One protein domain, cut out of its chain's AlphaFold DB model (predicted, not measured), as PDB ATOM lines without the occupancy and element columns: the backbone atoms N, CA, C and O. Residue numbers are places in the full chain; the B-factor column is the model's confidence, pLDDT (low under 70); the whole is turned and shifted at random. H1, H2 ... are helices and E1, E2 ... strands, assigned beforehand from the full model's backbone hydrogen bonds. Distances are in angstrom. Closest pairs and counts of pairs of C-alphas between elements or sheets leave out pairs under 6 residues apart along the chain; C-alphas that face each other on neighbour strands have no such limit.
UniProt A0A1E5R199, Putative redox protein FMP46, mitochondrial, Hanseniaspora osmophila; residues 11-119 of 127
ATOM      1  N   VAL A  11      19.761  30.505  32.933       87.06
ATOM      2  CA  VAL A  11      21.219  30.422  33.112       87.06
ATOM      3  C   VAL A  11      21.935  31.384  32.169       87.06
ATOM      4  O   VAL A  11      21.765  31.325  30.951       87.06
ATOM      5  N   ILE A  12      22.763  32.263  32.736       90.25
ATOM      6  CA  ILE A  12      23.677  33.131  31.995       90.25
ATOM      7  C   ILE A  12      25.107  32.699  32.314       90.25
ATOM      8  O   ILE A  12      25.565  32.821  33.450       90.25
ATOM      9  N   SER A  13      25.824  32.209  31.306       93.44
ATOM     10  CA  SER A  13      27.208  31.762  31.465       93.44
ATOM     11  C   SER A  13      28.175  32.899  31.156       93.44
ATOM     12  O   SER A  13      28.074  33.526  30.110       93.44
ATOM     13  N   VAL A  14      29.134  33.155  32.035       93.69
ATOM     14  CA  VAL A  14      30.178  34.170  31.886       93.69
ATOM     15  C   VAL A  14      31.511  33.472  31.660       93.69
ATOM     16  O   VAL A  14      31.966  32.725  32.520       93.69
ATOM     17  N   PHE A  15      32.152  33.743  30.528       93.69
ATOM     18  CA  PHE A  15      33.498  33.267  30.225       93.69
ATOM     19  C   PHE A  15      34.522  34.340  30.593       93.69
ATOM     20  O   PHE A  15      34.479  35.457  30.069       93.69
ATOM     21  N   THR A  16      35.446  34.005  31.490       91.94
ATOM     22  CA  THR A  16      36.531  34.895  31.927       91.94
ATOM     23  C   THR A  16      37.741  34.090  32.390       91.94
ATOM     24  O   THR A  16      37.600  33.050  33.024       91.94
ATOM     25  N   LYS A  17      38.952  34.594  32.126       90.12
ATOM     26  CA  LYS A  17      40.182  34.023  32.696       90.12
ATOM     27  C   LYS A  17      40.418  34.404  34.165       90.12
ATOM     28  O   LYS A  17      41.261  33.802  34.814       90.12
ATOM     29  N   THR A  18      39.744  35.438  34.672       88.06
ATOM     30  CA  THR A  18      40.001  36.045  35.990       88.06
ATOM     31  C   THR A  18      38.686  36.234  36.744       88.06
ATOM     32  O   THR A  18      38.224  37.365  36.894       88.06
ATOM     33  N   PRO A  19      38.070  35.151  37.249       85.44
ATOM     34  CA  PRO A  19      36.751  35.217  37.880       85.44
ATOM     35  C   PRO A  19      36.726  36.128  39.115       85.44
ATOM     36  O   PRO A  19      35.738  36.808  39.358       85.44
ATOM     37  N   THR A  20      37.828  36.210  39.864       85.38
ATOM     38  CA  THR A  20      37.943  37.042  41.075       85.38
ATOM     39  C   THR A  20      38.122  38.535  40.796       85.38
ATOM     40  O   THR A  20      37.872  39.346  41.681       85.38
ATOM     41  N   ASN A  21      38.547  38.915  39.587       84.31
ATOM     42  CA  ASN A  21      38.798  40.308  39.196       84.31
ATOM     43  C   ASN A  21      38.064  40.681  37.895       84.31
ATOM     44  O   ASN A  21      38.495  41.554  37.141       84.31
ATOM     45  N   SER A  22      36.966  39.983  37.603       88.25
ATOM     46  CA  SER A  22      36.182  40.210  36.396       88.25
ATOM     47  C   SER A  22      35.318  41.456  36.565       88.25
ATOM     48  O   SER A  22      34.357  41.481  37.338       88.25
ATOM     49  N   ALA A  23      35.643  42.506  35.809       88.62
ATOM     50  CA  ALA A  23      34.850  43.732  35.781       88.62
ATOM     51  C   ALA A  23      33.420  43.461  35.286       88.62
ATOM     52  O   ALA A  23      32.461  44.053  35.796       88.62
ATOM     53  N   LEU A  24      33.270  42.539  34.325       89.69
ATOM     54  CA  LEU A  24      31.971  42.136  33.803       89.69
ATOM     55  C   LEU A  24      31.140  41.427  34.876       89.69
ATOM     56  O   LEU A  24      30.007  41.832  35.127       89.69
ATOM     57  N   LEU A  25      31.711  40.426  35.552       88.62
ATOM     58  CA  LEU A  25      31.028  39.682  36.611       88.62
ATOM     59  C   LEU A  25      30.617  40.596  37.768       88.62
ATOM     60  O   LEU A  25      29.478  40.522  38.231       88.62
ATOM     61  N   ASN A  26      31.507  41.499  38.189       89.62
ATOM     62  CA  ASN A  26      31.216  42.481  39.234       89.62
ATOM     63  C   ASN A  26      30.039  43.382  38.839       89.62
ATOM     64  O   ASN A  26      29.135  43.620  39.642       89.62
ATOM     65  N   SER A  27      30.007  43.833  37.583       88.75
ATOM     66  CA  SER A  27      28.929  44.679  37.066       88.75
ATOM     67  C   SER A  27      27.598  43.926  36.965       88.75
ATOM     68  O   SER A  27      26.559  44.461  37.361       88.75
ATOM     69  N   ILE A  28      27.620  42.674  36.492       87.69
ATOM     70  CA  ILE A  28      26.429  41.818  36.392       87.69
ATOM     71  C   ILE A  28      25.877  41.494  37.781       87.69
ATOM     72  O   ILE A  28      24.667  41.579  37.985       87.69
ATOM     73  N   THR A  29      26.746  41.178  38.741       84.94
ATOM     74  CA  THR A  29      26.358  40.864  40.126       84.94
ATOM     75  C   THR A  29      25.795  42.098  40.841       84.94
ATOM     76  O   THR A  29      24.778  42.034  41.531       84.94
ATOM     77  N   ALA A  30      26.391  43.275  40.630       83.50
ATOM     78  CA  ALA A  30      25.842  44.522  41.161       83.50
ATOM     79  C   ALA A  30      24.458  44.846  40.566       83.50
ATOM     80  O   ALA A  30      23.591  45.390  41.255       83.50
ATOM     81  N   ALA A  31      24.238  44.509  39.293       78.75
ATOM     82  CA  ALA A  31      22.960  44.705  38.622       78.75
ATOM     83  C   ALA A  31      21.909  43.649  38.997       78.75
ATOM     84  O   ALA A  31      20.736  44.008  39.109       78.75
ATOM     85  N   SER A  32      22.296  42.389  39.234       74.56
ATOM     86  CA  SER A  32      21.378  41.328  39.684       74.56
ATOM     87  C   SER A  32      20.761  41.659  41.035       74.56
ATOM     88  O   SER A  32      19.582  41.416  41.247       74.56
ATOM     89  N   ASN A  33      21.526  42.290  41.926       67.88
ATOM     90  CA  ASN A  33      21.023  42.693  43.240       67.88
ATOM     91  C   ASN A  33      19.992  43.834  43.164       67.88
ATOM     92  O   ASN A  33      19.204  44.011  44.086       67.88
ATOM     93  N   LYS A  34      19.996  44.620  42.079       64.56
ATOM     94  CA  LYS A  34      19.067  45.744  41.863       64.56
ATOM     95  C   LYS A  34      17.848  45.364  41.034       64.56
ATOM     96  O   LYS A  34      16.799  45.987  41.153       64.56
ATOM     97  N   LEU A  35      18.011  44.398  40.143       60.69
ATOM     98  CA  LEU A  35      16.979  43.944  39.234       60.69
ATOM     99  C   LEU A  35      16.508  42.601  39.777       60.69
ATOM    100  O   LEU A  35      17.237  41.632  39.623       60.69
ATOM    101  N   SER A  36      15.337  42.543  40.417       56.62
ATOM    102  CA  SER A  36      14.709  41.316  40.939       56.62
ATOM    103  C   SER A  36      14.531  40.269  39.832       56.62
ATOM    104  O   SER A  36      13.464  40.159  39.229       56.62
ATOM    105  N   LYS A  37      15.603  39.562  39.480       66.12
ATOM    106  CA  LYS A  37      15.700  38.794  38.243       66.12
ATOM    107  C   LYS A  37      15.888  37.320  38.539       66.12
ATOM    108  O   LYS A  37      16.685  36.923  39.381       66.12
ATOM    109  N   ASN A  38      15.162  36.519  37.772       74.88
ATOM    110  CA  ASN A  38      15.182  35.071  37.832       74.88
ATOM    111  C   ASN A  38      16.275  34.529  36.895       74.88
ATOM    112  O   ASN A  38      15.973  33.954  35.851       74.88
ATOM    113  N   TYR A  39      17.546  34.792  37.211       79.94
ATOM    114  CA  TYR A  39      18.668  34.160  36.515       79.94
ATOM    115  C   TYR A  39      19.742  33.653  37.472       79.94
ATOM    116  O   TYR A  39      19.956  34.213  38.545       79.94
ATOM    117  N   GLN A  40      20.440  32.605  37.050       85.50
ATOM    118  CA  GLN A  40      21.634  32.066  37.685       85.50
ATOM    119  C   GLN A  40      22.852  32.397  36.826       85.50
ATOM    120  O   GLN A  40      22.815  32.271  35.602       85.50
ATOM    121  N   LEU A  41      23.926  32.844  37.475       88.19
ATOM    122  CA  LEU A  41      25.204  33.076  36.813       88.19
ATOM    123  C   LEU A  41      26.065  31.825  36.934       88.19
ATOM    124  O   LEU A  41      26.328  31.358  38.042       88.19
ATOM    125  N   GLU A  42      26.549  31.333  35.803       91.88
ATOM    126  CA  GLU A  42      27.591  30.312  35.763       91.88
ATOM    127  C   GLU A  42      28.897  30.934  35.303       91.88
ATOM    128  O   GLU A  42      28.949  31.577  34.259       91.88
ATOM    129  N   ILE A  43      29.969  30.725  36.054       93.38
ATOM    130  CA  ILE A  43      31.279  31.276  35.716       93.38
ATOM    131  C   ILE A  43      32.125  30.158  35.121       93.38
ATOM    132  O   ILE A  43      32.358  29.135  35.762       93.38
ATOM    133  N   HIS A  44      32.597  30.371  33.899       94.31
ATOM    134  CA  HIS A  44      33.405  29.425  33.143       94.31
ATOM    135  C   HIS A  44      34.804  30.003  32.939       94.31
ATOM    136  O   HIS A  44      34.990  31.018  32.264       94.31
ATOM    137  N   THR A  45      35.799  29.343  33.528       93.06
ATOM    138  CA  THR A  45      37.220  29.692  33.367       93.06
ATOM    139  C   THR A  45      37.915  28.876  32.293       93.06
ATOM    140  O   THR A  45      39.054  29.170  31.949       93.06
ATOM    141  N   LYS A  46      37.230  27.880  31.728       92.88
ATOM    142  CA  LYS A  46      37.731  27.022  30.655       92.88
ATOM    143  C   LYS A  46      37.282  27.514  29.293       92.88
ATOM    144  O   LYS A  46      36.288  28.229  29.157       92.88
ATOM    145  N   PHE A  47      38.029  27.118  28.271       91.44
ATOM    146  CA  PHE A  47      37.673  27.434  26.896       91.44
ATOM    147  C   PHE A  47      36.345  26.760  26.492       91.44
ATOM    148  O   PHE A  47      36.121  25.611  26.883       91.44
ATOM    149  N   PRO A  48      35.477  27.424  25.701       91.44
ATOM    150  CA  PRO A  48      34.225  26.818  25.261       91.44
ATOM    151  C   PRO A  48      34.457  25.521  24.471       91.44
ATOM    152  O   PRO A  48      35.391  25.413  23.673       91.44
ATOM    153  N   THR A  49      33.591  24.530  24.669       90.94
ATOM    154  CA  THR A  49      33.623  23.280  23.896       90.94
ATOM    155  C   THR A  49      33.281  23.524  22.425       90.94
ATOM    156  O   THR A  49      32.741  24.567  22.059       90.94
ATOM    157  N   TYR A  50      33.547  22.540  21.562       87.62
ATOM    158  CA  TYR A  50      33.175  22.627  20.147       87.62
ATOM    159  C   TYR A  50      31.684  22.933  19.951       87.62
ATOM    160  O   TYR A  50      31.335  23.842  19.205       87.62
ATOM    161  N   ASP A  51      30.810  22.221  20.665       88.06
ATOM    162  CA  ASP A  51      29.359  22.394  20.547       88.06
ATOM    163  C   ASP A  51      28.919  23.774  21.056       88.06
ATOM    164  O   ASP A  51      28.078  24.434  20.443       88.06
ATOM    165  N   GLN A  52      29.550  24.257  22.131       90.38
ATOM    166  CA  GLN A  52      29.347  25.616  22.624       90.38
ATOM    167  C   GLN A  52      29.798  26.654  21.593       90.38
ATOM    168  O   GLN A  52      29.060  27.596  21.333       90.38
ATOM    169  N   LEU A  53      30.959  26.486  20.956       88.12
ATOM    170  CA  LEU A  53      31.416  27.390  19.898       88.12
ATOM    171  C   LEU A  53      30.477  27.385  18.688       88.12
ATOM    172  O   LEU A  53      30.185  28.450  18.149       88.12
ATOM    173  N   GLN A  54      29.988  26.214  18.272       86.62
ATOM    174  CA  GLN A  54      29.016  26.089  17.180       86.62
ATOM    175  C   GLN A  54      27.724  26.838  17.504       86.62
ATOM    176  O   GLN A  54      27.202  27.575  16.670       86.62
ATOM    177  N   PHE A  55      27.242  26.712  18.740       87.94
ATOM    178  CA  PHE A  55      26.105  27.484  19.213       87.94
ATOM    179  C   PHE A  55      26.401  28.993  19.209       87.94
ATOM    180  O   PHE A  55      25.638  29.773  18.641       87.94
ATOM    181  N   LEU A  56      27.538  29.403  19.778       87.44
ATOM    182  CA  LEU A  56      27.964  30.802  19.870       87.44
ATOM    183  C   LEU A  56      28.146  31.464  18.503       87.44
ATOM    184  O   LEU A  56      27.919  32.665  18.374       87.44
ATOM    185  N   ASN A  57      28.509  30.688  17.482       84.12
ATOM    186  CA  ASN A  57      28.601  31.157  16.104       84.12
ATOM    187  C   ASN A  57      27.259  31.700  15.583       84.12
ATOM    188  O   ASN A  57      27.247  32.636  14.786       84.12
ATOM    189  N   ASN A  58      26.143  31.142  16.061       83.69
ATOM    190  CA  ASN A  58      24.790  31.548  15.676       83.69
ATOM    191  C   ASN A  58      24.254  32.717  16.522       83.69
ATOM    192  O   ASN A  58      23.286  33.372  16.129       83.69
ATOM    193  N   CYS A  59      24.882  33.004  17.664       84.19
ATOM    194  CA  CYS A  59      24.474  34.086  18.550       84.19
ATOM    195  C   CYS A  59      24.871  35.464  17.989       84.19
ATOM    196  O   CYS A  59      25.861  35.623  17.268       84.19
ATOM    197  N   LYS A  60      24.124  36.509  18.375       78.44
ATOM    198  CA  LYS A  60      24.412  37.902  17.984       78.44
ATOM    199  C   LYS A  60      24.709  38.795  19.199       78.44
ATOM    200  O   LYS A  60      24.044  38.631  20.224       78.44
ATOM    201  N   PRO A  61      25.627  39.779  19.070       81.50
ATOM    202  CA  PRO A  61      26.420  40.114  17.877       81.50
ATOM    203  C   PRO A  61      27.728  39.304  17.754       81.50
ATOM    204  O   PRO A  61      28.550  39.284  18.661       81.50
ATOM    205  N   HIS A  62      27.982  38.711  16.583       80.12
ATOM    206  CA  HIS A  62      29.150  37.843  16.344       80.12
ATOM    207  C   HIS A  62      30.516  38.527  16.592       80.12
ATOM    208  O   HIS A  62      31.500  37.879  16.948       80.12
ATOM    209  N   SER A  63      30.569  39.857  16.477       84.12
ATOM    210  CA  SER A  63      31.776  40.664  16.691       84.12
ATOM    211  C   SER A  63      32.380  40.522  18.091       84.12
ATOM    212  O   SER A  63      33.597  40.608  18.239       84.12
ATOM    213  N   ILE A  64      31.564  40.283  19.119       87.94
ATOM    214  CA  ILE A  64      32.053  40.126  20.495       87.94
ATOM    215  C   ILE A  64      32.810  38.806  20.638       87.94
ATOM    216  O   ILE A  64      33.913  38.803  21.185       87.94
ATOM    217  N   LEU A  65      32.285  37.716  20.066       86.81
ATOM    218  CA  LEU A  65      32.960  36.418  20.057       86.81
ATOM    219  C   LEU A  65      34.302  36.506  19.315       86.81
ATOM    220  O   LEU A  65      35.335  36.097  19.839       86.81
ATOM    221  N   GLN A  66      34.311  37.144  18.143       85.38
ATOM    222  CA  GLN A  66      35.532  37.426  17.379       85.38
ATOM    223  C   GLN A  66      36.522  38.322  18.137       85.38
ATOM    224  O   GLN A  66      37.738  38.222  17.959       85.38
ATOM    225  N   SER A  67      36.022  39.229  18.979       86.06
ATOM    226  CA  SER A  67      36.866  40.089  19.807       86.06
ATOM    227  C   SER A  67      37.524  39.344  20.963       86.06
ATOM    228  O   SER A  67      38.564  39.806  21.423       86.06
ATOM    229  N   ALA A  68      36.937  38.232  21.421       87.12
ATOM    230  CA  ALA A  68      37.454  37.400  22.504       87.12
ATOM    231  C   ALA A  68      38.326  36.247  21.989       87.12
ATOM    232  O   ALA A  68      39.320  35.901  22.623       87.12
ATOM    233  N   ILE A  69      37.999  35.698  20.819       86.75
ATOM    234  CA  ILE A  69      38.650  34.526  20.233       86.75
ATOM    235  C   ILE A  69      39.267  34.943  18.883       86.75
ATOM    236  O   ILE A  69      38.569  34.974  17.865       86.75
ATOM    237  N   PRO A  70      40.567  35.307  18.847       78.88
ATOM    238  CA  PRO A  70      41.184  35.990  17.706       78.88
ATOM    239  C   PRO A  70      41.077  35.235  16.381       78.88
ATOM    240  O   PRO A  70      40.907  35.851  15.332       78.88
ATOM    241  N   PHE A  71      41.171  33.907  16.416       74.19
ATOM    242  CA  PHE A  71      41.163  33.066  15.220       74.19
ATOM    243  C   PHE A  71      39.767  32.909  14.596       74.19
ATOM    244  O   PHE A  71      39.663  32.525  13.434       74.19
ATOM    245  N   LEU A  72      38.698  33.295  15.306       73.25
ATOM    246  CA  LEU A  72      37.352  33.384  14.728       73.25
ATOM    247  C   LEU A  72      37.160  34.629  13.845       73.25
ATOM    248  O   LEU A  72      36.167  34.737  13.128       73.25
ATOM    249  N   LYS A  73      38.105  35.585  13.862       64.31
ATOM    250  CA  LYS A  73      38.084  36.749  12.955       64.31
ATOM    251  C   LYS A  73      38.354  36.367  11.503       64.31
ATOM    252  O   LYS A  73      37.845  37.019  10.600       64.31
ATOM    253  N   THR A  74      39.184  35.352  11.285       54.75
ATOM    254  CA  THR A  74      39.655  34.927   9.958       54.75
ATOM    255  C   THR A  74      38.984  33.648   9.473       54.75
ATOM    256  O   THR A  74      39.163  33.259   8.324       54.75
ATOM    257  N   SER A  75      38.227  32.969  10.331       51.41
ATOM    258  CA  SER A  75      37.616  31.680  10.039       51.41
ATOM    259  C   SER A  75      36.294  31.540  10.778       51.41
ATOM    260  O   SER A  75      36.213  31.816  11.970       51.41
ATOM    261  N   SER A  76      35.256  31.083  10.076       59.50
ATOM    262  CA  SER A  76      34.048  30.593  10.741       59.50
ATOM    263  C   SER A  76      34.436  29.476  11.716       59.50
ATOM    264  O   SER A  76      35.389  28.741  11.445       59.50
ATOM    265  N   VAL A  77      33.689  29.297  12.812       61.16
ATOM    266  CA  VAL A  77      33.872  28.161  13.743       61.16
ATOM    267  C   VAL A  77      33.913  26.814  12.993       61.16
ATOM    268  O   VAL A  77      34.547  25.869  13.452       61.16
ATOM    269  N   ALA A  78      33.319  26.746  11.796       59.78
ATOM    270  CA  ALA A  78      33.386  25.610  10.878       59.78
ATOM    271  C   ALA A  78      34.809  25.158  10.483       59.78
ATOM    272  O   ALA A  78      34.994  23.978  10.202       59.78
ATOM    273  N   ASN A  79      35.808  26.047  10.485       64.31
ATOM    274  CA  ASN A  79      37.196  25.690  10.152       64.31
ATOM    275  C   ASN A  79      38.011  25.247  11.376       64.31
ATOM    276  O   ASN A  79      39.169  24.865  11.230       64.31
ATOM    277  N   PHE A  80      37.441  25.336  12.579       72.75
ATOM    278  CA  PHE A  80      38.103  24.887  13.793       72.75
ATOM    279  C   PHE A  80      37.868  23.387  13.962       72.75
ATOM    280  O   PHE A  80      36.719  22.938  13.974       72.75
ATOM    281  N   SER A  81      38.937  22.591  14.054       79.31
ATOM    282  CA  SER A  81      38.758  21.144  14.140       79.31
ATOM    283  C   SER A  81      38.158  20.752  15.492       79.31
ATOM    284  O   SER A  81      38.434  21.347  16.539       79.31
ATOM    285  N   LYS A  82      37.329  19.705  15.482       80.12
ATOM    286  CA  LYS A  82      36.732  19.164  16.708       80.12
ATOM    287  C   LYS A  82      37.802  18.702  17.707       80.12
ATOM    288  O   LYS A  82      37.600  18.825  18.914       80.12
ATOM    289  N   ASP A  83      38.942  18.223  17.213       83.12
ATOM    290  CA  ASP A  83      40.055  17.748  18.038       83.12
ATOM    291  C   ASP A  83      40.817  18.896  18.711       83.12
ATOM    292  O   ASP A  83      41.103  18.821  19.909       83.12
ATOM    293  N   GLU A  84      41.067  19.998  17.996       82.81
ATOM    294  CA  GLU A  84      41.636  21.211  18.596       82.81
ATOM    295  C   GLU A  84      40.695  21.792  19.653       82.81
ATOM    296  O   GLU A  84      41.134  22.125  20.756       82.81
ATOM    297  N   ALA A  85      39.392  21.852  19.363       83.12
ATOM    298  CA  ALA A  85      38.394  22.325  20.316       83.12
ATOM    299  C   ALA A  85      38.361  21.478  21.584       83.12
ATOM    300  O   ALA A  85      38.333  22.014  22.693       83.12
ATOM    301  N   LYS A  86      38.427  20.153  21.436       85.44
ATOM    302  CA  LYS A  86      38.497  19.229  22.565       85.44
ATOM    303  C   LYS A  86      39.746  19.486  23.409       85.44
ATOM    304  O   LYS A  86      39.630  19.612  24.627       85.44
ATOM    305  N   LEU A  87      40.908  19.643  22.772       86.44
ATOM    306  CA  LEU A  87      42.174  19.922  23.455       86.44
ATOM    307  C   LEU A  87      42.189  21.280  24.174       86.44
ATOM    308  O   LEU A  87      42.815  21.404  25.226       86.44
ATOM    309  N   LEU A  88      41.555  22.310  23.609       87.81
ATOM    310  CA  LEU A  88      41.471  23.625  24.250       87.81
ATOM    311  C   LEU A  88      40.435  23.649  25.372       87.81
ATOM    312  O   LEU A  88      40.709  24.227  26.416       87.81
ATOM    313  N   SER A  89      39.285  22.993  25.195       87.69
ATOM    314  CA  SER A  89      38.203  22.973  26.192       87.69
ATOM    315  C   SER A  89      38.591  22.320  27.523       87.69
ATOM    316  O   SER A  89      38.000  22.611  28.560       87.69
ATOM    317  N   SER A  90      39.627  21.474  27.527       88.38
ATOM    318  CA  SER A  90      40.195  20.919  28.757       88.38
ATOM    319  C   SER A  90      41.154  21.867  29.487       88.38
ATOM    320  O   SER A  90      41.630  21.510  30.563       88.38
ATOM    321  N   LYS A  91      41.487  23.028  28.909       90.00
ATOM    322  CA  LYS A  91      42.457  23.989  29.452       90.00
ATOM    323  C   LYS A  91      41.759  25.205  30.040       90.00
ATOM    324  O   LYS A  91      40.694  25.619  29.574       90.00
ATOM    325  N   GLU A  92      42.404  25.805  31.031       91.12
ATOM    326  CA  GLU A  92      41.978  27.090  31.569       91.12
ATOM    327  C   GLU A  92      42.260  28.199  30.545       91.12
ATOM    328  O   GLU A  92      43.279  28.193  29.848       91.12
ATOM    329  N   LEU A  93      41.368  29.186  30.472       90.81
ATOM    330  CA  LEU A  93      41.510  30.378  29.638       90.81
ATOM    331  C   LEU A  93      42.806  31.127  29.959       90.81
ATOM    332  O   LEU A  93      43.417  31.705  29.062       90.81
ATOM    333  N   GLN A  94      43.249  31.078  31.218       88.50
ATOM    334  CA  GLN A  94      44.527  31.639  31.649       88.50
ATOM    335  C   GLN A  94      45.713  31.006  30.902       88.50
ATOM    336  O   GLN A  94      46.571  31.738  30.415       88.50
ATOM    337  N   ASP A  95      45.718  29.683  30.714       87.50
ATOM    338  CA  ASP A  95      46.828  28.946  30.087       87.50
ATOM    339  C   ASP A  95      46.901  29.127  28.564       87.50
ATOM    340  O   ASP A  95      47.923  28.844  27.924       87.50
ATOM    341  N   ILE A  96      45.787  29.527  27.950       86.12
ATOM    342  CA  ILE A  96      45.662  29.664  26.494       86.12
ATOM    343  C   ILE A  96      45.546  31.120  26.030       86.12
ATOM    344  O   ILE A  96      45.631  31.377  24.825       86.12
ATOM    345  N   ALA A  97      45.416  32.068  26.965       82.69
ATOM    346  CA  ALA A  97      45.470  33.502  26.698       82.69
ATOM    347  C   ALA A  97      46.801  33.901  26.037       82.69
ATOM    348  O   ALA A  97      46.813  34.608  25.028       82.69
ATOM    349  N   ASP A  98      47.914  33.358  26.532       70.19
ATOM    350  CA  ASP A  98      49.260  33.652  26.015       70.19
ATOM    351  C   ASP A  98      49.518  33.020  24.638       70.19
ATOM    352  O   ASP A  98      50.388  33.450  23.880       70.19
ATOM    353  N   LYS A  99      48.715  32.018  24.268       73.94
ATOM    354  CA  LYS A  99      48.832  31.265  23.012       73.94
ATOM    355  C   LYS A  99      47.975  31.836  21.880       73.94
ATOM    356  O   LYS A  99      47.822  31.184  20.854       73.94
ATOM    357  N   LYS A 100      47.421  33.044  22.053       75.69
ATOM    358  CA  LYS A 100      46.529  33.723  21.090       75.69
ATOM    359  C   LYS A 100      45.238  32.953  20.769       75.69
ATOM    360  O   LYS A 100      44.563  33.286  19.797       75.69
ATOM    361  N   TYR A 101      44.858  31.963  21.581       81.38
ATOM    362  CA  TYR A 101      43.547  31.316  21.463       81.38
ATOM    363  C   TYR A 101      42.449  32.117  22.175       81.38
ATOM    364  O   TYR A 101      41.280  32.046  21.809       81.38
ATOM    365  N   TRP A 102      42.829  32.930  23.156       86.06
ATOM    366  CA  TRP A 102      41.937  33.845  23.850       86.06
ATOM    367  C   TRP A 102      42.607  35.209  23.977       86.06
ATOM    368  O   TRP A 102      43.785  35.294  24.323       86.06
ATOM    369  N   PHE A 103      41.886  36.294  23.710       82.75
ATOM    370  CA  PHE A 103      42.405  37.623  24.005       82.75
ATOM    371  C   PHE A 103      42.397  37.831  25.513       82.75
ATOM    372  O   PHE A 103      41.339  37.896  26.129       82.75
ATOM    373  N   GLY A 104      43.590  37.958  26.097       70.44
ATOM    374  CA  GLY A 104      43.800  37.839  27.536       70.44
ATOM    375  C   GLY A 104      42.767  38.545  28.412       70.44
ATOM    376  O   GLY A 104      42.264  37.918  29.324       70.44
ATOM    377  N   ASN A 105      42.410  39.802  28.160       78.81
ATOM    378  CA  ASN A 105      41.518  40.553  29.059       78.81
ATOM    379  C   ASN A 105      40.056  40.587  28.592       78.81
ATOM    380  O   ASN A 105      39.301  41.471  28.992       78.81
ATOM    381  N   LYS A 106      39.667  39.685  27.690       89.06
ATOM    382  CA  LYS A 106      38.303  39.622  27.177       89.06
ATOM    383  C   LYS A 106      37.451  38.688  28.013       89.06
ATOM    384  O   LYS A 106      37.881  37.604  28.401       89.06
ATOM    385  N   GLU A 107      36.236  39.151  28.252       92.06
ATOM    386  CA  GLU A 107      35.193  38.469  28.998       92.06
ATOM    387  C   GLU A 107      33.899  38.656  28.219       92.06
ATOM    388  O   GLU A 107      33.680  39.712  27.616       92.06
ATOM    389  N   PHE A 108      33.047  37.642  28.216       93.50
ATOM    390  CA  PHE A 108      31.707  37.776  27.667       93.50
ATOM    391  C   PHE A 108      30.736  36.884  28.423       93.50
ATOM    392  O   PHE A 108      31.103  35.834  28.949       93.50
ATOM    393  N   TRP A 109      29.484  37.309  28.469       93.12
ATOM    394  CA  TRP A 109      28.370  36.503  28.916       93.12
ATOM    395  C   TRP A 109      27.621  35.942  27.710       93.12
ATOM    396  O   TRP A 109      27.584  36.529  26.623       93.12
ATOM    397  N   VAL A 110      27.023  34.783  27.925       92.44
ATOM    398  CA  VAL A 110      26.244  34.034  26.956       92.44
ATOM    399  C   VAL A 110      24.926  33.705  27.594       92.44
ATOM    400  O   VAL A 110      24.831  33.243  28.731       92.44
ATOM    401  N   ASP A 111      23.911  33.929  26.799       90.88
ATOM    402  CA  ASP A 111      22.556  33.621  27.115       90.88
ATOM    403  C   ASP A 111      22.058  32.549  26.140       90.88
ATOM    404  O   ASP A 111      21.620  32.843  25.020       90.88
ATOM    405  N   TRP A 112      22.175  31.295  26.579       87.94
ATOM    406  CA  TRP A 112      21.890  30.110  25.770       87.94
ATOM    407  C   TRP A 112      20.419  30.000  25.373       87.94
ATOM    408  O   TRP A 112      20.102  29.484  24.309       87.94
ATOM    409  N   GLU A 113      19.500  30.515  26.184       86.69
ATOM    410  CA  GLU A 113      18.074  30.414  25.870       86.69
ATOM    411  C   GLU A 113      17.647  31.416  24.787       86.69
ATOM    412  O   GLU A 113      16.843  31.076  23.925       86.69
ATOM    413  N   ASN A 114      18.204  32.637  24.790       86.25
ATOM    414  CA  ASN A 114      17.861  33.669  23.794       86.25
ATOM    415  C   ASN A 114      18.859  33.750  22.634       86.25
ATOM    416  O   ASN A 114      18.712  34.632  21.786       86.25
ATOM    417  N   GLN A 115      19.883  32.891  22.600       88.06
ATOM    418  CA  GLN A 115      20.960  32.946  21.602       88.06
ATOM    419  C   GLN A 115      21.619  34.338  21.536       88.06
ATOM    420  O   GLN A 115      21.899  34.890  20.465       88.06
ATOM    421  N   LYS A 116      21.833  34.940  22.711       89.19
ATOM    422  CA  LYS A 116      22.438  36.268  22.850       89.19
ATOM    423  C   LYS A 116      23.783  36.170  23.533       89.19
ATOM    424  O   LYS A 116      24.052  35.261  24.313       89.19
ATOM    425  N   LEU A 117      24.622  37.140  23.228       90.88
ATOM    426  CA  LEU A 117      25.936  37.269  23.820       90.88
ATOM    427  C   LEU A 117      26.224  38.752  24.062       90.88
ATOM    428  O   LEU A 117      25.714  39.623  23.347       90.88
ATOM    429  N   GLY A 118      27.062  39.038  25.046       91.81
ATOM    430  CA  GLY A 118      27.508  40.394  25.318       91.81
ATOM    431  C   GLY A 118      28.767  40.434  26.158       91.81
ATOM    432  O   GLY A 118      29.147  39.462  26.788       91.81
ATOM    433  N   ASP A 119      29.433  41.573  26.157       91.81
ATOM    434  CA  ASP A 119      30.689  41.826  26.866       91.81
ATOM    435  C   ASP A 119      30.567  42.979  27.872       91.81
ATOM    436  O   ASP A 119      31.558  43.414  28.453       91.81
TER     437      ASP A 119
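This is residues 11 to 119 of the 127 residues of the protein "Putative redox protein FMP46, mitochondrial" of Hanseniaspora osmophila (UniProt A0A1E5R199). A small twisted four-stranded sheet has H1 over one face and H3 over the opposite face, with H2 grazing it; H4, H5 and H6 lie off the sheet, in a loose cluster of helices and loops towards the end of the long axis away from Lys 34. The printed part has 109 residues with six named helices and four named strands, in the order E1 H1 E2 H2 H3 H4 H5 H6 E3 E4. The sheet is mixed, in the order E2 E1 E3 E4, and the class is mixed, helices and strands. The whole is compact, with a radius of gyration of the C-alphas of 13.6 A, yet elongated in outline, spanning 41 by 27 by 21 A.

E1, residues 11 to 15, begins at C-alpha 11 (21.219, 30.422, 33.112) and is 12.9 A long. H1, residues 23 to 32, is 14.2 A long, and E2, residues 39 to 44, 15.8 A. H2, residues 50 to 58, measures 13.0 A and begins at C-alpha 50 (33.175, 22.627, 20.147). H3 is residues 62 to 68, H4 residues 70 to 73, H5 residues 82 to 89 and H6 residues 93 to 97. E3 is residues 108 to 111; E4, residues 116 to 118, ends at C-alpha 118 (27.508, 40.394, 25.318).

E1 and E2 are parallel at 27 degrees, with N 14 and O 42 2.7 A apart, within hydrogen-bond range. E1, H1 and E2 form a strand-helix-strand unit, two parallel neighbour strands with a helix between, and its crossover is right-handed. E1 and E3 are antiparallel at 158 degrees, with N 110 and O 13 at 2.7 A. E3 and E4 form a hairpin, antiparallel at 161 degrees, with N 109 and O 118 at 2.8 A. H1 is on the sheet at a height of 9.4 A, only just over E1 with 3 C-alphas, and runs along the strands, at 1 degrees to E1 on the local plane; the closest C-alphas of H1 and E1 are those of Leu 25 and Val 14, 7.3 A apart. H3 is on the opposite face at a height of 8.3 A, over E4 and slantwise to the strands at 41 degrees on the local plane; its closest C-alpha pair with E4 is Ile 64 and Gly 118, 6.6 A. H2 only grazes the sheet, with its residues 52 to 58. H2 touches H5, about perpendicular at 84 degrees, closest at the C-alphas of Tyr 50 and Ala 85, 5.2 A. H3 and H4 touch only at the corner, closest at the C-alphas of Gln 66 and Lys 73, 5.2 A. H5 and H6 are close but not clearly touching, with the C-alphas of Leu 88 and Ile 96 7.7 A apart. Every O i to N i+4 pair is within hydrogen-bond range in H1, H3, H5 and H6, and 4 of 5 in H2; H4 is too short for such a pair.

The two C-alphas farthest apart are those of Lys 34 and Asp 83, at 42.3 A. The printed part has no cut and no long link. Mean pLDDT of the printed part is 83.3; residues 33 to 37 and 73 to 79 are under 70.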